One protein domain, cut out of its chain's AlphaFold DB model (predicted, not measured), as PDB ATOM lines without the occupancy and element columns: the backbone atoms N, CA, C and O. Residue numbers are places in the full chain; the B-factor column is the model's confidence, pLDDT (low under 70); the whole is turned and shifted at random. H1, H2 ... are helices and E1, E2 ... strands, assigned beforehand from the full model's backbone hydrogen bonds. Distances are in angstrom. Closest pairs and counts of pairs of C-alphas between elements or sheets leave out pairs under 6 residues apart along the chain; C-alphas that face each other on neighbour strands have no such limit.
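Overview. This is residues 33 to 179 of the 738 residues of a protein of Nesidiocoris tenuis (UniProt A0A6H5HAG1). A long two-stranded hairpin, E1 and E2, runs across two small three-stranded sheets, partly face to face with each, and strand E3 of the one sheet runs on into E4 of the other. Helix H1 covers part of the strongly twisted sheet of E3, E6 and E7, while the long link of residues 109 to 125 loops out away from the sheets and the short helix H2 lies away from them. The printed part has 147 residues, with two named helices and eight named strands in the order E1, E2, H1, E3, E4, E5, E6, E7, H2, E8; the three-stranded sheets run E3, E6, E7, antiparallel, and E5, E4, E8, mixed. The class is mixed, helices and strands, with under half of the residues in named elements. The whole is only just loose, close to compact, with a radius of gyration of the C-alphas of 17.7 A and spans of 54 by 42 by 30 A.

Arrangement. In the strongly twisted sheet of E3, residues 88 to 95, E6, residues 126 to 135, and E7, residues 140 to 146, E6 is the inner strand. E3 and E6 are antiparallel, with N 90 and O 129 at 2.9 A, within hydrogen-bond range. E6 and E7 form a hairpin, with N 130 and O 145 at 2.8 A. H1, residues 67 to 77, is on one face of this sheet, the two making two layers, at a height over the sheet of 8.8 A. It lies over E3 and E6 and runs along the strands, at 20 degrees to E6 on the local plane; its closest C-alphas to E3 are those of Asn 68 and Val 88, 5.3 A apart. E1, residues 33 to 42, and E2, residues 53 to 62, form a hairpin, with N 37 and O 58 at 2.9 A. The closest C-alphas of E2 and E3 are those of Gln 58 and Leu 93, 5.9 A apart. E3 bends by 68 degrees at residue 91 and runs on into E4, residues 97 to 100, at 44 degrees. E4 is antiparallel to E5, residues 106 to 108, in a hairpin with N 99 and O 107 at 2.8 A, and parallel to E8, residues 173 to 176, with N 98 and O 173 at 2.9 A. The three sheets form a stack, face to face in turn: the pair E1 and E2 faces the sheet of E3, E6 and E7, with strands at 66 degrees, and the sheet of E5, E4 and E8, with strands at 40 degrees. The closest C-alphas of E2 and E5 are those of Glu 56 and Ala 106, 6.2 A apart. H2, residues 154 to 157, is not on either three-stranded sheet, and it is apart from H1. In H1 every O i to N i+4 pair is within hydrogen-bond range; H2 is too short for such a pair, and its one O i to N i+3 pair is not within range.

Along the chain. E1 begins at C-alpha 33, (-43.969, -60.775, 40.195), and is 29.2 A long; E2 is 29.6 A long. H1 measures 15.6 A and E3 18.5 A. E6 begins at C-alpha 126, (-30.653, -50.362, 32.971), and is 28.3 A long, and E7 is 20.2 A long. E4, E5, H2 and E8 are shorter; E8 ends at C-alpha 176, (-33.044, -33.725, 25.168).

Size, cuts and confidence. The C-alphas farthest apart are those of Ser 47 and Asn 82, at 55.4 A. The printed part has no cut. The long links are E5 to E6, 17 residues, and H2 to E8, 15 residues. The mean pLDDT of the printed part is 84.0, and it is under 70 at residues 46 to 49, 79 to 85, 116 to 123 and 179.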
ATOM      1  N   ILE A  33     -43.409 -62.091  39.858       89.44
ATOM      2  CA  ILE A  33     -43.969 -60.775  40.195       89.44
ATOM      3  C   ILE A  33     -43.395 -59.748  39.210       89.44
ATOM      4  O   ILE A  33     -42.187 -59.516  39.267       89.44
ATOM      5  N   PRO A  34     -44.202 -59.135  38.323       91.88
ATOM      6  CA  PRO A  34     -43.734 -58.033  37.491       91.88
ATOM      7  C   PRO A  34     -43.432 -56.807  38.358       91.88
ATOM      8  O   PRO A  34     -44.218 -56.446  39.239       91.88
ATOM      9  N   ILE A  35     -42.312 -56.151  38.081       93.38
ATOM     10  CA  ILE A  35     -41.928 -54.859  38.643       93.38
ATOM     11  C   ILE A  35     -41.591 -53.939  37.476       93.38
ATOM     12  O   ILE A  35     -40.746 -54.258  36.641       93.38
ATOM     13  N   ARG A  36     -42.259 -52.784  37.428       95.25
ATOM     14  CA  ARG A  36     -42.083 -51.785  36.376       95.25
ATOM     15  C   ARG A  36     -41.616 -50.459  36.956       95.25
ATOM     16  O   ARG A  36     -42.189 -49.976  37.933       95.25
ATOM     17  N   LEU A  37     -40.614 -49.858  36.321       95.56
ATOM     18  CA  LEU A  37     -40.277 -48.452  36.499       95.56
ATOM     19  C   LEU A  37     -40.905 -47.654  35.350       95.56
ATOM     20  O   LEU A  37     -40.474 -47.767  34.204       95.56
ATOM     21  N   ASP A  38     -41.914 -46.849  35.673       95.50
ATOM     22  CA  ASP A  38     -42.510 -45.867  34.765       95.50
ATOM     23  C   ASP A  38     -41.786 -44.521  34.923       95.50
ATOM     24  O   ASP A  38     -41.711 -43.991  36.035       95.50
ATOM     25  N   TRP A  39     -41.295 -43.923  33.834       95.00
ATOM     26  CA  TRP A  39     -40.806 -42.540  33.839       95.00
ATOM     27  C   TRP A  39     -41.647 -41.649  32.928       95.00
ATOM     28  O   TRP A  39     -42.180 -42.064  31.900       95.00
ATOM     29  N   THR A  40     -41.812 -40.389  33.328       94.44
ATOM     30  CA  THR A  40     -42.581 -39.398  32.569       94.44
ATOM     31  C   THR A  40     -41.861 -38.062  32.572       94.44
ATOM     32  O   THR A  40     -41.525 -37.522  33.623       94.44
ATOM     33  N   ILE A  41     -41.639 -37.521  31.378       91.94
ATOM     34  CA  ILE A  41     -40.940 -36.265  31.139       91.94
ATOM     35  C   ILE A  41     -41.949 -35.259  30.596       91.94
ATOM     36  O   ILE A  41     -42.524 -35.451  29.524       91.94
ATOM     37  N   ASN A  42     -42.162 -34.183  31.350       90.38
ATOM     38  CA  ASN A  42     -43.006 -33.061  30.960       90.38
ATOM     39  C   ASN A  42     -42.122 -31.888  30.514       90.38
ATOM     40  O   ASN A  42     -41.223 -31.474  31.243       90.38
ATOM     41  N   ARG A  43     -42.379 -31.352  29.321       84.12
ATOM     42  CA  ARG A  43     -41.674 -30.212  28.728       84.12
ATOM     43  C   ARG A  43     -42.671 -29.175  28.225       84.12
ATOM     44  O   ARG A  43     -43.678 -29.501  27.595       84.12
ATOM     45  N   GLN A  44     -42.352 -27.902  28.439       78.94
ATOM     46  CA  GLN A  44     -43.090 -26.815  27.808       78.94
ATOM     47  C   GLN A  44     -42.825 -26.842  26.294       78.94
ATOM     48  O   GLN A  44     -41.676 -26.895  25.856       78.94
ATOM     49  N   THR A  45     -43.885 -26.826  25.486       71.69
ATOM     50  CA  THR A  45     -43.798 -26.828  24.020       71.69
ATOM     51  C   THR A  45     -44.848 -25.895  23.430       71.69
ATOM     52  O   THR A  45     -46.023 -25.952  23.783       71.69
ATOM     53  N   SER A  46     -44.416 -25.036  22.510       65.62
ATOM     54  CA  SER A  46     -45.282 -24.200  21.672       65.62
ATOM     55  C   SER A  46     -45.574 -24.837  20.306       65.62
ATOM     56  O   SER A  46     -46.312 -24.265  19.504       65.62
ATOM     57  N   SER A  47     -45.004 -26.017  20.026       65.31
ATOM     58  CA  SER A  47     -45.201 -26.760  18.781       65.31
ATOM     59  C   SER A  47     -46.179 -27.921  18.995       65.31
ATOM     60  O   SER A  47     -45.868 -28.814  19.783       65.31
ATOM     61  N   PRO A  48     -47.311 -27.988  18.268       64.44
ATOM     62  CA  PRO A  48     -48.212 -29.142  18.318       64.44
ATOM     63  C   PRO A  48     -47.623 -30.384  17.626       64.44
ATOM     64  O   PRO A  48     -48.153 -31.478  17.782       64.44
ATOM     65  N   GLU A  49     -46.526 -30.238  16.869       67.00
ATOM     66  CA  GLU A  49     -45.795 -31.353  16.249       67.00
ATOM     67  C   GLU A  49     -44.847 -32.059  17.256       67.00
ATOM     68  O   GLU A  49     -44.170 -33.022  16.891       67.00
ATOM     69  N   HIS A  50     -44.762 -31.591  18.512       73.50
ATOM     70  CA  HIS A  50     -43.932 -32.168  19.581       73.50
ATOM     71  C   HIS A  50     -44.780 -32.355  20.852       73.50
ATOM     72  O   HIS A  50     -45.261 -31.356  21.386       73.50
ATOM     73  N   PRO A  51     -44.967 -33.581  21.385       78.75
ATOM     74  CA  PRO A  51     -45.779 -33.782  22.587       78.75
ATOM     75  C   PRO A  51     -45.148 -33.100  23.808       78.75
ATOM     76  O   PRO A  51     -43.921 -33.099  23.950       78.75
ATOM     77  N   SER A  52     -45.979 -32.527  24.685       81.62
ATOM     78  CA  SER A  52     -45.552 -31.920  25.956       81.62
ATOM     79  C   SER A  52     -45.125 -32.968  26.977       81.62
ATOM     80  O   SER A  52     -44.161 -32.768  27.703       81.62
ATOM     81  N   THR A  53     -45.823 -34.099  27.001       88.94
ATOM     82  CA  THR A  53     -45.613 -35.181  27.959       88.94
ATOM     83  C   THR A  53     -45.172 -36.422  27.201       88.94
ATOM     84  O   THR A  53     -45.811 -36.805  26.220       88.94
ATOM     85  N   ILE A  54     -44.078 -37.033  27.644       91.25
ATOM     86  CA  ILE A  54     -43.555 -38.296  27.120       91.25
ATOM     87  C   ILE A  54     -43.474 -39.270  28.288       91.25
ATOM     88  O   ILE A  54     -42.855 -38.941  29.298       91.25
ATOM     89  N   SER A  55     -44.064 -40.451  28.139       91.94
ATOM     90  CA  SER A  55     -44.024 -41.521  29.136       91.94
ATOM     91  C   SER A  55     -43.492 -42.791  28.483       91.94
ATOM     92  O   SER A  55     -43.923 -43.144  27.386       91.94
ATOM     93  N   GLU A  56     -42.547 -43.448  29.142       94.12
ATOM     94  CA  GLU A  56     -41.900 -44.687  28.697       94.12
ATOM     95  C   GLU A  56     -41.509 -45.487  29.956       94.12
ATOM     96  O   GLU A  56     -41.521 -44.941  31.065       94.12
ATOM     97  N   SER A  57     -41.255 -46.788  29.831       94.44
ATOM     98  CA  SER A  57     -41.164 -47.674  30.998       94.44
ATOM     99  C   SER A  57     -40.292 -48.898  30.754       94.44
ATOM    100  O   SER A  57     -40.232 -49.389  29.627       94.44
ATOM    101  N   GLN A  58     -39.725 -49.448  31.826       95.12
ATOM    102  CA  GLN A  58     -39.015 -50.729  31.837       95.12
ATOM    103  C   GLN A  58     -39.700 -51.684  32.817       95.12
ATOM    104  O   GLN A  58     -39.857 -51.337  33.987       95.12
ATOM    105  N   GLU A  59     -40.105 -52.867  32.350       94.31
ATOM    106  CA  GLU A  59     -40.723 -53.931  33.159       94.31
ATOM    107  C   GLU A  59     -39.840 -55.182  33.134       94.31
ATOM    108  O   GLU A  59     -39.342 -55.574  32.078       94.31
ATOM    109  N   ASP A  60     -39.652 -55.794  34.299       93.00
ATOM    110  CA  ASP A  60     -38.937 -57.059  34.490       93.00
ATOM    111  C   ASP A  60     -39.568 -57.818  35.678       93.00
ATOM    112  O   ASP A  60     -40.532 -57.340  36.284       93.00
ATOM    113  N   PHE A  61     -39.079 -59.008  36.026       91.62
ATOM    114  CA  PHE A  61     -39.754 -59.915  36.954       91.62
ATOM    115  C   PHE A  61     -38.866 -60.341  38.126       91.62
ATOM    116  O   PHE A  61     -37.745 -60.800  37.936       91.62
ATOM    117  N   ILE A  62     -39.416 -60.308  39.344       91.19
ATOM    118  CA  ILE A  62     -38.878 -61.105  40.453       91.19
ATOM    119  C   ILE A  62     -39.384 -62.540  40.304       91.19
ATOM    120  O   ILE A  62     -40.597 -62.797  40.245       91.19
ATOM    121  N   GLU A  63     -38.444 -63.481  40.242       89.00
ATOM    122  CA  GLU A  63     -38.750 -64.902  40.134       89.00
ATOM    123  C   GLU A  63     -39.449 -65.448  41.389       89.00
ATOM    124  O   GLU A  63     -39.578 -64.824  42.445       89.00
ATOM    125  N   LYS A  64     -39.953 -66.668  41.264       85.31
ATOM    126  CA  LYS A  64     -40.574 -67.429  42.346       85.31
ATOM    127  C   LYS A  64     -39.599 -67.820  43.465       85.31
ATOM    128  O   LYS A  64     -39.985 -67.826  44.628       85.31
ATOM    129  N   ASN A  65     -38.376 -68.163  43.076       84.06
ATOM    130  CA  ASN A  65     -37.279 -68.716  43.881       84.06
ATOM    131  C   ASN A  65     -36.164 -67.689  44.156       84.06
ATOM    132  O   ASN A  65     -35.055 -68.070  44.522       84.06
ATOM    133  N   ASP A  66     -36.434 -66.406  43.921       86.25
ATOM    134  CA  ASP A  66     -35.502 -65.321  44.209       86.25
ATOM    135  C   ASP A  66     -35.532 -64.978  45.707       86.25
ATOM    136  O   ASP A  66     -36.599 -64.725  46.270       86.25
ATOM    137  N   THR A  67     -34.368 -64.907  46.352       88.69
ATOM    138  CA  THR A  67     -34.238 -64.496  47.760       88.69
ATOM    139  C   THR A  67     -34.744 -63.069  47.993       88.69
ATOM    140  O   THR A  67     -35.248 -62.760  49.072       88.69
ATOM    141  N   ASN A  68     -34.713 -62.201  46.976       88.38
ATOM    142  CA  ASN A  68     -35.302 -60.862  47.057       88.38
ATOM    143  C   ASN A  68     -36.824 -60.907  47.262       88.38
ATOM    144  O   ASN A  68     -37.381 -60.024  47.913       88.38
ATOM    145  N   ARG A  69     -37.498 -61.958  46.775       89.19
ATOM    146  CA  ARG A  69     -38.927 -62.197  47.014       89.19
ATOM    147  C   ARG A  69     -39.209 -62.483  48.488       89.19
ATOM    148  O   ARG A  69     -40.189 -61.974  49.025       89.19
ATOM    149  N   GLU A  70     -38.358 -63.280  49.127       85.94
ATOM    150  CA  GLU A  70     -38.470 -63.625  50.549       85.94
ATOM    151  C   GLU A  70     -38.258 -62.375  51.416       85.94
ATOM    152  O   GLU A  70     -39.101 -62.071  52.257       85.94
ATOM    153  N   ILE A  71     -37.246 -61.554  51.104       86.88
ATOM    154  CA  ILE A  71     -37.001 -60.274  51.794       86.88
ATOM    155  C   ILE A  71     -38.206 -59.316  51.659       86.88
ATOM    156  O   ILE A  71     -38.584 -58.676  52.639       86.88
ATOM    157  N   ILE A  72     -38.857 -59.233  50.487       88.31
ATOM    158  CA  ILE A  72     -40.100 -58.447  50.314       88.31
ATOM    159  C   ILE A  72     -41.235 -59.001  51.190       88.31
ATOM    160  O   ILE A  72     -41.985 -58.226  51.786       88.31
ATOM    161  N   ILE A  73     -41.382 -60.325  51.265       87.38
ATOM    162  CA  ILE A  73     -42.416 -60.977  52.074       87.38
ATOM    163  C   ILE A  73     -42.196 -60.684  53.564       87.38
ATOM    164  O   ILE A  73     -43.138 -60.269  54.237       87.38
ATOM    165  N   ASP A  74     -40.974 -60.827  54.071       85.56
ATOM    166  CA  ASP A  74     -40.668 -60.599  55.487       85.56
ATOM    167  C   ASP A  74     -40.830 -59.123  55.879       85.56
ATOM    168  O   ASP A  74     -41.437 -58.828  56.916       85.56
ATOM    169  N   TYR A  75     -40.423 -58.199  54.998       85.19
ATOM    170  CA  TYR A  75     -40.729 -56.770  55.120       85.19
ATOM    171  C   TYR A  75     -42.242 -56.507  55.241       85.19
ATOM    172  O   TYR A  75     -42.661 -55.744  56.110       85.19
ATOM    173  N   LEU A  76     -43.078 -57.142  54.411       84.25
ATOM    174  CA  LEU A  76     -44.535 -56.933  54.418       84.25
ATOM    175  C   LEU A  76     -45.254 -57.580  55.610       84.25
ATOM    176  O   LEU A  76     -46.322 -57.107  56.002       84.25
ATOM    177  N   LYS A  77     -44.694 -58.640  56.198       84.81
ATOM    178  CA  LYS A  77     -45.219 -59.241  57.436       84.81
ATOM    179  C   LYS A  77     -44.850 -58.454  58.699       84.81
ATOM    180  O   LYS A  77     -45.420 -58.733  59.752       84.81
ATOM    181  N   ASN A  78     -43.889 -57.527  58.616       73.25
ATOM    182  CA  ASN A  78     -43.235 -56.911  59.776       73.25
ATOM    183  C   ASN A  78     -42.594 -57.963  60.718       73.25
ATOM    184  O   ASN A  78     -42.566 -57.796  61.940       73.25
ATOM    185  N   GLU A  79     -42.084 -59.066  60.151       66.75
ATOM    186  CA  GLU A  79     -41.170 -59.961  60.867       66.75
ATOM    187  C   GLU A  79     -39.805 -59.262  61.007       66.75
ATOM    188  O   GLU A  79     -39.384 -58.509  60.127       66.75
ATOM    189  N   VAL A  80     -39.107 -59.465  62.130       55.38
ATOM    190  CA  VAL A  80     -37.863 -58.727  62.411       55.38
ATOM    191  C   VAL A  80     -36.723 -59.257  61.543       55.38
ATOM    192  O   VAL A  80     -35.985 -60.166  61.931       55.38
ATOM    193  N   VAL A  81     -36.545 -58.633  60.379       58.22
ATOM    194  CA  VAL A  81     -35.336 -58.739  59.557       58.22
ATOM    195  C   VAL A  81     -34.158 -58.248  60.409       58.22
ATOM    196  O   VAL A  81     -33.936 -57.048  60.557       58.22
ATOM    197  N   ASN A  82     -33.412 -59.186  61.002       55.12
ATOM    198  CA  ASN A  82     -32.397 -58.952  62.049       55.12
ATOM    199  C   ASN A  82     -31.130 -58.190  61.591       55.12
ATOM    200  O   ASN A  82     -30.110 -58.182  62.282       55.12
ATOM    201  N   SER A  83     -31.189 -57.519  60.444       51.81
ATOM    202  CA  SER A  83     -30.140 -56.649  59.924       51.81
ATOM    203  C   SER A  83     -30.762 -55.436  59.232       51.81
ATOM    204  O   SER A  83     -31.369 -55.548  58.164       51.81
ATOM    205  N   SER A  84     -30.532 -54.248  59.800       53.50
ATOM    206  CA  SER A  84     -30.955 -52.929  59.289       53.50
ATOM    207  C   SER A  84     -30.201 -52.479  58.021       53.50
ATOM    208  O   SER A  84     -29.990 -51.291  57.789       53.50
ATOM    209  N   SER A  85     -29.737 -53.442  57.229       59.50
ATOM    210  CA  SER A  85     -28.930 -53.299  56.015       59.50
ATOM    211  C   SER A  85     -29.419 -54.201  54.873       59.50
ATOM    212  O   SER A  85     -28.836 -54.182  53.790       59.50
ATOM    213  N   THR A  86     -30.458 -55.013  55.102       74.94
ATOM    214  CA  THR A  86     -30.916 -56.073  54.184       74.94
ATOM    215  C   THR A  86     -31.824 -55.507  53.092       74.94
ATOM    216  O   THR A  86     -33.034 -55.705  53.098       74.94
ATOM    217  N   ARG A  87     -31.242 -54.739  52.166       87.00
ATOM    218  CA  ARG A  87     -31.984 -54.131  51.053       87.00
ATOM    219  C   ARG A  87     -32.407 -55.195  50.038       87.00
ATOM    220  O   ARG A  87     -31.591 -56.020  49.634       87.00
ATOM    221  N   VAL A  88     -33.653 -55.113  49.577       91.12
ATOM    222  CA  VAL A  88     -34.155 -55.858  48.412       91.12
ATOM    223  C   VAL A  88     -33.364 -55.415  47.186       91.12
ATOM    224  O   VAL A  88     -33.255 -54.216  46.935       91.12
ATOM    225  N   ARG A  89     -32.835 -56.352  46.402       91.69
ATOM    226  CA  ARG A  89     -32.266 -56.074  45.080       91.69
ATOM    227  C   ARG A  89     -33.364 -56.266  44.039       91.69
ATOM    228  O   ARG A  89     -33.847 -57.374  43.844       91.69
ATOM    229  N   PHE A  90     -33.773 -55.187  43.385       92.00
ATOM    230  CA  PHE A  90     -34.695 -55.263  42.254       92.00
ATOM    231  C   PHE A  90     -33.940 -55.636  40.963       92.00
ATOM    232  O   PHE A  90     -32.712 -55.486  40.909       92.00
ATOM    233  N   PRO A  91     -34.646 -56.086  39.909       91.50
ATOM    234  CA  PRO A  91     -34.048 -56.279  38.590       91.50
ATOM    235  C   PRO A  91     -33.414 -54.992  38.009       91.50
ATOM    236  O   PRO A  91     -33.568 -53.899  38.575       91.50
ATOM    237  N   PRO A  92     -32.689 -55.079  36.879       91.62
ATOM    238  CA  PRO A  92     -32.148 -53.910  36.193       91.62
ATOM    239  C   PRO A  92     -33.284 -53.073  35.579       91.62
ATOM    240  O   PRO A  92     -33.848 -53.418  34.544       91.62
ATOM    241  N   LEU A  93     -33.635 -51.967  36.241       94.25
ATOM    242  CA  LEU A  93     -34.803 -51.142  35.899       94.25
ATOM    243  C   LEU A  93     -34.474 -49.658  35.672       94.25
ATOM    244  O   LEU A  93     -35.236 -48.981  34.991       94.25
ATOM    245  N   LEU A  94     -33.373 -49.129  36.225       94.00
ATOM    246  CA  LEU A  94     -33.061 -47.692  36.196       94.00
ATOM    247  C   LEU A  94     -32.261 -47.292  34.943       94.00
ATOM    248  O   LEU A  94     -31.063 -47.586  34.889       94.00
ATOM    249  N   PRO A  95     -32.832 -46.567  33.963       94.62
ATOM    250  CA  PRO A  95     -32.057 -46.055  32.840       94.62
ATOM    251  C   PRO A  95     -31.185 -44.881  33.297       94.62
ATOM    252  O   PRO A  95     -31.687 -43.884  33.814       94.62
ATOM    253  N   LYS A  96     -29.870 -44.959  33.083       92.19
ATOM    254  CA  LYS A  96     -28.944 -43.877  33.477       92.19
ATOM    255  C   LYS A  96     -28.832 -42.754  32.468       92.19
ATOM    256  O   LYS A  96     -28.598 -41.609  32.851       92.19
ATOM    257  N   PHE A  97     -29.029 -43.088  31.202       94.19
ATOM    258  CA  PHE A  97     -28.987 -42.167  30.084       94.19
ATOM    259  C   PHE A  97     -30.291 -42.311  29.306       94.19
ATOM    260  O   PHE A  97     -30.560 -43.373  28.747       94.19
ATOM    261  N   LEU A  98     -31.098 -41.252  29.279       95.81
ATOM    262  CA  LEU A  98     -32.349 -41.184  28.523       95.81
ATOM    263  C   LEU A  98     -32.209 -40.213  27.353       95.81
ATOM    264  O   LEU A  98     -31.763 -39.080  27.536       95.81
ATOM    265  N   LYS A  99     -32.641 -40.611  26.158       94.69
ATOM    266  CA  LYS A  99     -32.705 -39.746  24.976       94.69
ATOM    267  C   LYS A  99     -34.129 -39.241  24.773       94.69
ATOM    268  O   LYS A  99     -35.005 -39.977  24.330       94.69
ATOM    269  N   VAL A 100     -34.348 -37.962  25.062       92.69
ATOM    270  CA  VAL A 100     -35.674 -37.333  25.035       92.69
ATOM    271  C   VAL A 100     -35.888 -36.659  23.685       92.69
ATOM    272  O   VAL A 100     -35.442 -35.541  23.433       92.69
ATOM    273  N   THR A 101     -36.560 -37.361  22.781       89.25
ATOM    274  CA  THR A 101     -36.696 -36.929  21.386       89.25
ATOM    275  C   THR A 101     -37.813 -35.903  21.184       89.25
ATOM    276  O   THR A 101     -38.868 -35.947  21.826       89.25
ATOM    277  N   ASN A 102     -37.663 -35.011  20.203       82.31
ATOM    278  CA  ASN A 102     -38.749 -34.119  19.767       82.31
ATOM    279  C   ASN A 102     -39.977 -34.914  19.282       82.31
ATOM    280  O   ASN A 102     -41.106 -34.451  19.424       82.31
ATOM    281  N   ARG A 103     -39.760 -36.140  18.780       79.00
ATOM    282  CA  ARG A 103     -40.789 -37.042  18.237       79.00
ATOM    283  C   ARG A 103     -41.673 -37.733  19.281       79.00
ATOM    284  O   ARG A 103     -42.711 -38.248  18.888       79.00
ATOM    285  N   GLY A 104     -41.301 -37.733  20.564       84.69
ATOM    286  CA  GLY A 104     -42.148 -38.290  21.629       84.69
ATOM    287  C   GLY A 104     -41.743 -39.654  22.194       84.69
ATOM    288  O   GLY A 104     -42.612 -40.364  22.678       84.69
ATOM    289  N   SER A 105     -40.457 -40.013  22.150       89.12
ATOM    290  CA  SER A 105     -39.872 -41.103  22.958       89.12
ATOM    291  C   SER A 105     -38.806 -40.547  23.905       89.12
ATOM    292  O   SER A 105     -38.134 -39.565  23.565       89.12
ATOM    293  N   ALA A 106     -38.681 -41.175  25.070       93.06
ATOM    294  CA  ALA A 106     -37.696 -40.950  26.118       93.06
ATOM    295  C   ALA A 106     -36.989 -42.284  26.429       93.06
ATOM    296  O   ALA A 106     -37.083 -42.794  27.542       93.06
ATOM    297  N   SER A 107     -36.326 -42.859  25.425       94.06
ATOM    298  CA  SER A 107     -35.730 -44.203  25.455       94.06
ATOM    299  C   SER A 107     -34.358 -44.233  26.140       94.06
ATOM    300  O   SER A 107     -33.632 -43.236  26.146       94.06
ATOM    301  N   ALA A 108     -33.979 -45.389  26.692       94.38
ATOM    302  CA  ALA A 108     -32.650 -45.614  27.263       94.38
ATOM    303  C   ALA A 108     -31.545 -45.626  26.185       94.38
ATOM    304  O   ALA A 108     -31.786 -45.992  25.035       94.38
ATOM    305  N   VAL A 109     -30.324 -45.215  26.545       92.69
ATOM    306  CA  VAL A 109     -29.184 -45.104  25.613       92.69
ATOM    307  C   VAL A 109     -28.136 -46.184  25.886       92.69
ATOM    308  O   VAL A 109     -27.156 -45.957  26.594       92.69
ATOM    309  N   GLU A 110     -28.327 -47.345  25.259       88.62
ATOM    310  CA  GLU A 110     -27.419 -48.508  25.291       88.62
ATOM    311  C   GLU A 110     -25.954 -48.136  25.021       88.62
ATOM    312  O   GLU A 110     -25.060 -48.528  25.766       88.62
ATOM    313  N   THR A 111     -25.696 -47.295  24.012       87.06
ATOM    314  CA  THR A 111     -24.335 -46.913  23.590       87.06
ATOM    315  C   THR A 111     -23.563 -46.059  24.601       87.06
ATOM    316  O   THR A 111     -22.419 -45.710  24.331       87.06
ATOM    317  N   LEU A 112     -24.179 -45.659  25.718       87.38
ATOM    318  CA  LEU A 112     -23.516 -44.960  26.829       87.38
ATOM    319  C   LEU A 112     -23.372 -45.845  28.081       87.38
ATOM    320  O   LEU A 112     -22.785 -45.413  29.068       87.38
ATOM    321  N   MET A 113     -23.897 -47.073  28.033       85.81
ATOM    322  CA  MET A 113     -23.763 -48.111  29.064       85.81
ATOM    323  C   MET A 113     -22.812 -49.244  28.635       85.81
ATOM    324  O   MET A 113     -22.556 -50.162  29.410       85.81
ATOM    325  N   HIS A 114     -22.281 -49.174  27.410       81.06
ATOM    326  CA  HIS A 114     -21.244 -50.061  26.888       81.06
ATOM    327  C   HIS A 114     -19.860 -49.435  27.122       81.06
ATOM    328  O   HIS A 114     -19.668 -48.250  26.837       81.06
ATOM    329  N   PHE A 115     -18.907 -50.218  27.628       75.88
ATOM    330  CA  PHE A 115     -17.539 -49.781  27.921       75.88
ATOM    331  C   PHE A 115     -16.554 -50.818  27.370       75.88
ATOM    332  O   PHE A 115     -16.646 -51.992  27.719       75.88
ATOM    333  N   ASP A 116     -15.628 -50.388  26.509       64.88
ATOM    334  CA  ASP A 116     -14.833 -51.281  25.645       64.88
ATOM    335  C   ASP A 116     -13.773 -52.140  26.380       64.88
ATOM    336  O   ASP A 116     -13.160 -53.017  25.769       64.88
ATOM    337  N   ASP A 117     -13.528 -51.887  27.673       60.81
ATOM    338  CA  ASP A 117     -12.388 -52.437  28.431       60.81
ATOM    339  C   ASP A 117     -12.572 -53.891  28.931       60.81
ATOM    340  O   ASP A 117     -11.574 -54.573  29.168       60.81
ATOM    341  N   ASP A 118     -13.808 -54.388  29.105       52.84
ATOM    342  CA  ASP A 118     -14.098 -55.646  29.824       52.84
ATOM    343  C   ASP A 118     -14.966 -56.634  29.000       52.84
ATOM    344  O   ASP A 118     -16.177 -56.462  28.861       52.84
ATOM    345  N   GLN A 119     -14.370 -57.726  28.496       54.03
ATOM    346  CA  GLN A 119     -15.008 -58.715  27.596       54.03
ATOM    347  C   GLN A 119     -16.012 -59.702  28.252       54.03
ATOM    348  O   GLN A 119     -16.112 -60.843  27.804       54.03
ATOM    349  N   GLU A 120     -16.750 -59.326  29.303       53.78
ATOM    350  CA  GLU A 120     -17.660 -60.286  29.971       53.78
ATOM    351  C   GLU A 120     -18.945 -59.703  30.592       53.78
ATOM    352  O   GLU A 120     -19.738 -60.445  31.170       53.78
ATOM    353  N   PHE A 121     -19.205 -58.397  30.461       56.31
ATOM    354  CA  PHE A 121     -20.446 -57.814  30.982       56.31
ATOM    355  C   PHE A 121     -21.569 -57.833  29.945       56.31
ATOM    356  O   PHE A 121     -21.454 -57.257  28.866       56.31
ATOM    357  N   ASP A 122     -22.684 -58.460  30.311       56.50
ATOM    358  CA  ASP A 122     -23.946 -58.404  29.575       56.50
ATOM    359  C   ASP A 122     -24.487 -56.961  29.675       56.50
ATOM    360  O   ASP A 122     -25.001 -56.555  30.722       56.50
ATOM    361  N   THR A 123     -24.237 -56.123  28.653       65.94
ATOM    362  CA  THR A 123     -24.348 -54.652  28.768       65.94
ATOM    363  C   THR A 123     -25.793 -54.161  28.722       65.94
ATOM    364  O   THR A 123     -26.247 -53.557  27.748       65.94
ATOM    365  N   ASN A 124     -26.514 -54.418  29.808       81.75
ATOM    366  CA  ASN A 124     -27.868 -53.950  30.045       81.75
ATOM    367  C   ASN A 124     -27.889 -52.406  30.191       81.75
ATOM    368  O   ASN A 124     -27.136 -51.862  31.004       81.75
ATOM    369  N   PRO A 125     -28.738 -51.669  29.443       85.94
ATOM    370  CA  PRO A 125     -28.843 -50.211  29.562       85.94
ATOM    371  C   PRO A 125     -29.449 -49.728  30.895       85.94
ATOM    372  O   PRO A 125     -29.403 -48.529  31.196       85.94
ATOM    373  N   PHE A 126     -30.025 -50.635  31.685       91.19
ATOM    374  CA  PHE A 126     -30.653 -50.362  32.971       91.19
ATOM    375  C   PHE A 126     -29.771 -50.825  34.136       91.19
ATOM    376  O   PHE A 126     -29.157 -51.890  34.096       91.19
ATOM    377  N   ARG A 127     -29.739 -50.044  35.222       89.31
ATOM    378  CA  ARG A 127     -29.068 -50.409  36.477       89.31
ATOM    379  C   ARG A 127     -30.022 -51.055  37.474       89.31
ATOM    380  O   ARG A 127     -31.219 -50.764  37.519       89.31
ATOM    381  N   VAL A 128     -29.438 -51.898  38.320       90.56
ATOM    382  CA  VAL A 128     -30.079 -52.505  39.490       90.56
ATOM    383  C   VAL A 128     -30.462 -51.430  40.511       90.56
ATOM    384  O   VAL A 128     -29.627 -50.615  40.913       90.56
ATOM    385  N   LEU A 129     -31.712 -51.485  40.971       92.00
ATOM    386  CA  LEU A 129     -32.210 -50.694  42.096       92.00
ATOM    387  C   LEU A 129     -32.160 -51.499  43.402       92.00
ATOM    388  O   LEU A 129     -32.253 -52.726  43.404       92.00
ATOM    389  N   LEU A 130     -32.040 -50.788  44.519       91.62
ATOM    390  CA  LEU A 130     -32.125 -51.323  45.874       91.62
ATOM    391  C   LEU A 130     -33.349 -50.729  46.580       91.62
ATOM    392  O   LEU A 130     -33.559 -49.520  46.523       91.62
ATOM    393  N   GLY A 131     -34.135 -51.562  47.257       91.00
ATOM    394  CA  GLY A 131     -35.309 -51.155  48.029       91.00
ATOM    395  C   GLY A 131     -35.147 -51.407  49.524       91.00
ATOM    396  O   GLY A 131     -34.654 -52.460  49.931       91.00
ATOM    397  N   ALA A 132     -35.619 -50.472  50.344       89.19
ATOM    398  CA  ALA A 132     -35.850 -50.676  51.771       89.19
ATOM    399  C   ALA A 132     -37.285 -50.261  52.118       89.19
ATOM    400  O   ALA A 132     -37.714 -49.160  51.765       89.19
ATOM    401  N   LEU A 133     -38.028 -51.132  52.807       87.94
ATOM    402  CA  LEU A 133     -39.343 -50.782  53.333       87.94
ATOM    403  C   LEU A 133     -39.185 -50.170  54.723       87.94
ATOM    404  O   LEU A 133     -38.732 -50.833  55.657       87.94
ATOM    405  N   HIS A 134     -39.576 -48.907  54.860       86.56
ATOM    406  CA  HIS A 134     -39.668 -48.225  56.145       86.56
ATOM    407  C   HIS A 134     -41.108 -48.291  56.643       86.56
ATOM    408  O   HIS A 134     -42.045 -47.982  55.903       86.56
ATOM    409  N   GLN A 135     -41.291 -48.675  57.904       83.44
ATOM    410  CA  GLN A 135     -42.601 -48.764  58.539       83.44
ATOM    411  C   GLN A 135     -42.574 -48.155  59.942       83.44
ATOM    412  O   GLN A 135     -41.610 -48.285  60.694       83.44
ATOM    413  N   THR A 136     -43.669 -47.488  60.287       83.50
ATOM    414  CA  THR A 136     -43.980 -46.950  61.614       83.50
ATOM    415  C   THR A 136     -45.427 -47.293  61.968       83.50
ATOM    416  O   THR A 136     -46.197 -47.703  61.099       83.50
ATOM    417  N   ASP A 137     -45.847 -47.021  63.205       83.44
ATOM    418  CA  ASP A 137     -47.234 -47.199  63.673       83.44
ATOM    419  C   ASP A 137     -48.302 -46.438  62.851       83.44
ATOM    420  O   ASP A 137     -49.499 -46.615  63.078       83.44
ATOM    421  N   LYS A 138     -47.896 -45.519  61.960       87.38
ATOM    422  CA  LYS A 138     -48.788 -44.580  61.250       87.38
ATOM    423  C   LYS A 138     -48.582 -44.515  59.738       87.38
ATOM    424  O   LYS A 138     -49.470 -44.031  59.040       87.38
ATOM    425  N   SER A 139     -47.430 -44.941  59.231       89.00
ATOM    426  CA  SER A 139     -47.095 -44.866  57.808       89.00
ATOM    427  C   SER A 139     -46.064 -45.915  57.407       89.00
ATOM    428  O   SER A 139     -45.202 -46.303  58.196       89.00
ATOM    429  N   MET A 140     -46.153 -46.328  56.146       87.50
ATOM    430  CA  MET A 140     -45.237 -47.231  55.459       87.50
ATOM    431  C   MET A 140     -44.806 -46.553  54.154       87.50
ATOM    432  O   MET A 140     -45.650 -45.976  53.465       87.50
ATOM    433  N   TRP A 141     -43.519 -46.597  53.816       90.88
ATOM    434  CA  TRP A 141     -42.993 -46.066  52.556       90.88
ATOM    435  C   TRP A 141     -41.761 -46.845  52.092       90.88
ATOM    436  O   TRP A 141     -40.964 -47.316  52.900       90.88
ATOM    437  N   TRP A 142     -41.590 -46.959  50.775       90.00
ATOM    438  CA  TRP A 142     -40.363 -47.490  50.188       90.00
ATOM    439  C   TRP A 142     -39.335 -46.372  50.020       90.00
ATOM    440  O   TRP A 142     -39.630 -45.326  49.445       90.00
ATOM    441  N   GLU A 143     -38.117 -46.621  50.483       90.56
ATOM    442  CA  GLU A 143     -36.916 -45.931  50.023       90.56
ATOM    443  C   GLU A 143     -36.332 -46.735  48.853       90.56
ATOM    444  O   GLU A 143     -36.195 -47.959  48.942       90.56
ATOM    445  N   VAL A 144     -36.014 -46.056  47.748       91.44
ATOM    446  CA  VAL A 144     -35.444 -46.671  46.541       91.44
ATOM    447  C   VAL A 144     -34.136 -45.970  46.206       91.44
ATOM    448  O   VAL A 144     -34.083 -44.747  46.102       91.44
ATOM    449  N   MET A 145     -33.079 -46.762  46.058       89.75
ATOM    450  CA  MET A 145     -31.690 -46.318  45.972       89.75
ATOM    451  C   MET A 145     -31.005 -46.987  44.779       89.75
ATOM    452  O   MET A 145     -31.415 -48.056  44.328       89.75
ATOM    453  N   GLU A 146     -29.934 -46.391  44.272       89.56
ATOM    454  CA  GLU A 146     -29.154 -46.969  43.178       89.56
ATOM    455  C   GLU A 146     -28.067 -47.920  43.720       89.56
ATOM    456  O   GLU A 146     -27.505 -47.701  44.797       89.56
ATOM    457  N   ASN A 147     -27.753 -49.010  43.007       88.12
ATOM    458  CA  ASN A 147     -26.732 -49.971  43.447       88.12
ATOM    459  C   ASN A 147     -25.295 -49.495  43.143       88.12
ATOM    460  O   ASN A 147     -24.563 -50.103  42.367       88.12
ATOM    461  N   CYS A 148     -24.867 -48.406  43.775       84.62
ATOM    462  CA  CYS A 148     -23.604 -47.722  43.467       84.62
ATOM    463  C   CYS A 148     -22.340 -48.426  43.999       84.62
ATOM    464  O   CYS A 148     -21.236 -47.940  43.772       84.62
ATOM    465  N   SER A 149     -22.492 -49.520  44.758       80.50
ATOM    466  CA  SER A 149     -21.392 -50.163  45.503       80.50
ATOM    467  C   SER A 149     -21.063 -51.593  45.060       80.50
ATOM    468  O   SER A 149     -19.943 -52.039  45.287       80.50
ATOM    469  N   THR A 150     -22.006 -52.331  44.454       79.38
ATOM    470  CA  THR A 150     -21.791 -53.742  44.034       79.38
ATOM    471  C   THR A 150     -21.966 -53.980  42.534       79.38
ATOM    472  O   THR A 150     -21.898 -55.115  42.069       79.38
ATOM    473  N   ASP A 151     -22.211 -52.918  41.773       78.56
ATOM    474  CA  ASP A 151     -22.346 -52.942  40.319       78.56
ATOM    475  C   ASP A 151     -21.010 -52.523  39.664       78.56
ATOM    476  O   ASP A 151     -20.541 -51.411  39.949       78.56
ATOM    477  N   PRO A 152     -20.407 -53.359  38.791       77.31
ATOM    478  CA  PRO A 152     -19.155 -53.055  38.087       77.31
ATOM    479  C   PRO A 152     -19.155 -51.711  37.347       77.31
ATOM    480  O   PRO A 152     -18.139 -51.009  37.341       77.31
ATOM    481  N   LEU A 153     -20.300 -51.297  36.791       79.81
ATOM    482  CA  LEU A 153     -20.425 -50.060  36.013       79.81
ATOM    483  C   LEU A 153     -20.197 -48.799  36.863       79.81
ATOM    484  O   LEU A 153     -19.879 -47.738  36.324       79.81
ATOM    485  N   SER A 154     -20.278 -48.904  38.195       82.31
ATOM    486  CA  SER A 154     -20.033 -47.789  39.125       82.31
ATOM    487  C   SER A 154     -18.645 -47.162  38.951       82.31
ATOM    488  O   SER A 154     -18.511 -45.949  39.096       82.31
ATOM    489  N   LYS A 155     -17.626 -47.957  38.582       82.69
ATOM    490  CA  LYS A 155     -16.266 -47.479  38.267       82.69
ATOM    491  C   LYS A 155     -16.298 -46.451  37.131       82.69
ATOM    492  O   LYS A 155     -15.782 -45.348  37.292       82.69
ATOM    493  N   TYR A 156     -16.934 -46.804  36.015       84.06
ATOM    494  CA  TYR A 156     -16.999 -45.973  34.811       84.06
ATOM    495  C   TYR A 156     -17.933 -44.772  35.002       84.06
ATOM    496  O   TYR A 156     -17.622 -43.658  34.583       84.06
ATOM    497  N   LEU A 157     -19.042 -44.972  35.718       86.56
ATOM    498  CA  LEU A 157     -20.012 -43.918  36.011       86.56
ATOM    499  C   LEU A 157     -19.520 -42.891  37.051       86.56
ATOM    500  O   LEU A 157     -19.994 -41.758  37.034       86.56
ATOM    501  N   SER A 158     -18.561 -43.228  37.924       85.25
ATOM    502  CA  SER A 158     -18.091 -42.352  39.021       85.25
ATOM    503  C   SER A 158     -17.520 -40.994  38.587       85.25
ATOM    504  O   SER A 158     -17.517 -40.055  39.381       85.25
ATOM    505  N   GLY A 159     -17.083 -40.863  37.330       85.69
ATOM    506  CA  GLY A 159     -16.601 -39.600  36.766       85.69
ATOM    507  C   GLY A 159     -17.702 -38.605  36.370       85.69
ATOM    508  O   GLY A 159     -17.386 -37.494  35.943       85.69
ATOM    509  N   LEU A 160     -18.984 -38.978  36.469       89.38
ATOM    510  CA  LEU A 160     -20.106 -38.139  36.036       89.38
ATOM    511  C   LEU A 160     -20.593 -37.187  37.149       89.38
ATOM    512  O   LEU A 160     -20.528 -37.531  38.334       89.38
ATOM    513  N   PRO A 161     -21.142 -36.002  36.802       89.19
ATOM    514  CA  PRO A 161     -21.638 -35.045  37.788       89.19
ATOM    515  C   PRO A 161     -22.642 -35.663  38.766       89.19
ATOM    516  O   PRO A 161     -23.546 -36.396  38.366       89.19
ATOM    517  N   ASN A 162     -22.490 -35.322  40.046       86.81
ATOM    518  CA  ASN A 162     -23.303 -35.768  41.182       86.81
ATOM    519  C   ASN A 162     -23.214 -37.263  41.557       86.81
ATOM    520  O   ASN A 162     -23.810 -37.642  42.560       86.81
ATOM    521  N   MET A 163     -22.433 -38.107  40.869       86.06
ATOM    522  CA  MET A 163     -22.331 -39.542  41.212       86.06
ATOM    523  C   MET A 163     -21.751 -39.843  42.602       86.06
ATOM    524  O   MET A 163     -21.996 -40.921  43.136       86.06
ATOM    525  N   GLY A 164     -21.076 -38.884  43.245       80.19
ATOM    526  CA  GLY A 164     -20.732 -38.982  44.671       80.19
ATOM    527  C   GLY A 164     -21.954 -39.139  45.594       80.19
ATOM    528  O   GLY A 164     -21.841 -39.757  46.647       80.19
ATOM    529  N   PHE A 165     -23.129 -38.662  45.167       82.94
ATOM    530  CA  PHE A 165     -24.410 -38.727  45.889       82.94
ATOM    531  C   PHE A 165     -25.344 -39.833  45.357       82.94
ATOM    532  O   PHE A 165     -26.540 -39.841  45.644       82.94
ATOM    533  N   CYS A 166     -24.809 -40.791  44.594       83.25
ATOM    534  CA  CYS A 166     -25.550 -41.937  44.048       83.25
ATOM    535  C   CYS A 166     -26.208 -42.797  45.158       83.25
ATOM    536  O   CYS A 166     -27.289 -43.349  44.974       83.25
ATOM    537  N   ASN A 167     -25.601 -42.850  46.352       81.94
ATOM    538  CA  ASN A 167     -26.176 -43.519  47.530       81.94
ATOM    539  C   ASN A 167     -27.312 -42.726  48.214       81.94
ATOM    540  O   ASN A 167     -27.947 -43.266  49.114       81.94
ATOM    541  N   GLU A 168     -27.548 -41.467  47.840       84.00
ATOM    542  CA  GLU A 168     -28.531 -40.564  48.470       84.00
ATOM    543  C   GLU A 168     -29.656 -40.151  47.505       84.00
ATOM    544  O   GLU A 168     -30.686 -39.630  47.929       84.00
ATOM    545  N   SER A 169     -29.469 -40.361  46.198       85.31
ATOM    546  CA  SER A 169     -30.375 -39.876  45.156       85.31
ATOM    547  C   SER A 169     -30.359 -40.766  43.911       85.31
ATOM    548  O   SER A 169     -29.309 -41.246  43.486       85.31
ATOM    549  N   LEU A 170     -31.529 -40.955  43.292       90.88
ATOM    550  CA  LEU A 170     -31.644 -41.599  41.982       90.88
ATOM    551  C   LEU A 170     -31.291 -40.585  40.889       90.88
ATOM    552  O   LEU A 170     -32.010 -39.606  40.682       90.88
ATOM    553  N   ILE A 171     -30.181 -40.814  40.187       90.62
ATOM    554  CA  ILE A 171     -29.654 -39.879  39.182       90.62
ATOM    555  C   ILE A 171     -29.991 -40.393  37.778       90.62
ATOM    556  O   ILE A 171     -29.691 -41.540  37.452       90.62
ATOM    557  N   VAL A 172     -30.546 -39.546  36.909       93.00
ATOM    558  CA  VAL A 172     -30.796 -39.867  35.491       93.00
ATOM    559  C   VAL A 172     -30.346 -38.697  34.622       93.00
ATOM    560  O   VAL A 172     -30.795 -37.568  34.816       93.00
ATOM    561  N   TYR A 173     -29.475 -38.954  33.647       94.06
ATOM    562  CA  TYR A 173     -29.020 -37.943  32.693       94.06
ATOM    563  C   TYR A 173     -29.915 -37.953  31.450       94.06
ATOM    564  O   TYR A 173     -30.127 -39.000  30.835       94.06
ATOM    565  N   THR A 174     -30.435 -36.788  31.059       94.38
ATOM    566  CA  THR A 174     -31.349 -36.648  29.917       94.38
ATOM    567  C   THR A 174     -30.700 -35.896  28.752       94.38
ATOM    568  O   THR A 174     -30.342 -34.724  28.844       94.38
ATOM    569  N   PHE A 175     -30.590 -36.566  27.607       93.88
ATOM    570  CA  PHE A 175     -30.188 -35.980  26.332       93.88
ATOM    571  C   PHE A 175     -31.437 -35.534  25.574       93.88
ATOM    572  O   PHE A 175     -32.009 -36.292  24.787       93.88
ATOM    573  N   SER A 176     -31.886 -34.311  25.845       90.06
ATOM    574  CA  SER A 176     -33.044 -33.725  25.168       90.06
ATOM    575  C   SER A 176     -32.682 -33.173  23.788       90.06
ATOM    576  O   SER A 176     -31.773 -32.350  23.661       90.06
ATOM    577  N   ASP A 177     -33.430 -33.577  22.757       87.69
ATOM    578  CA  ASP A 177     -33.404 -32.912  21.451       87.69
ATOM    579  C   ASP A 177     -33.718 -31.415  21.637       87.69
ATOM    580  O   ASP A 177     -34.662 -31.043  22.340       87.69
ATOM    581  N   LYS A 178     -32.978 -30.531  20.955       81.38
ATOM    582  CA  LYS A 178     -33.330 -29.106  20.923       81.38
ATOM    583  C   LYS A 178     -34.641 -28.925  20.157       81.38
ATOM    584  O   LYS A 178     -34.729 -29.294  18.984       81.38
ATOM    585  N   ALA A 179     -35.648 -28.333  20.794       69.25
ATOM    586  CA  ALA A 179     -36.880 -27.942  20.118       69.25
ATOM    587  C   ALA A 179     -36.572 -26.846  19.083       69.25
ATOM    588  O   ALA A 179     -36.074 -25.774  19.431       69.25
TER     589      ALA A 179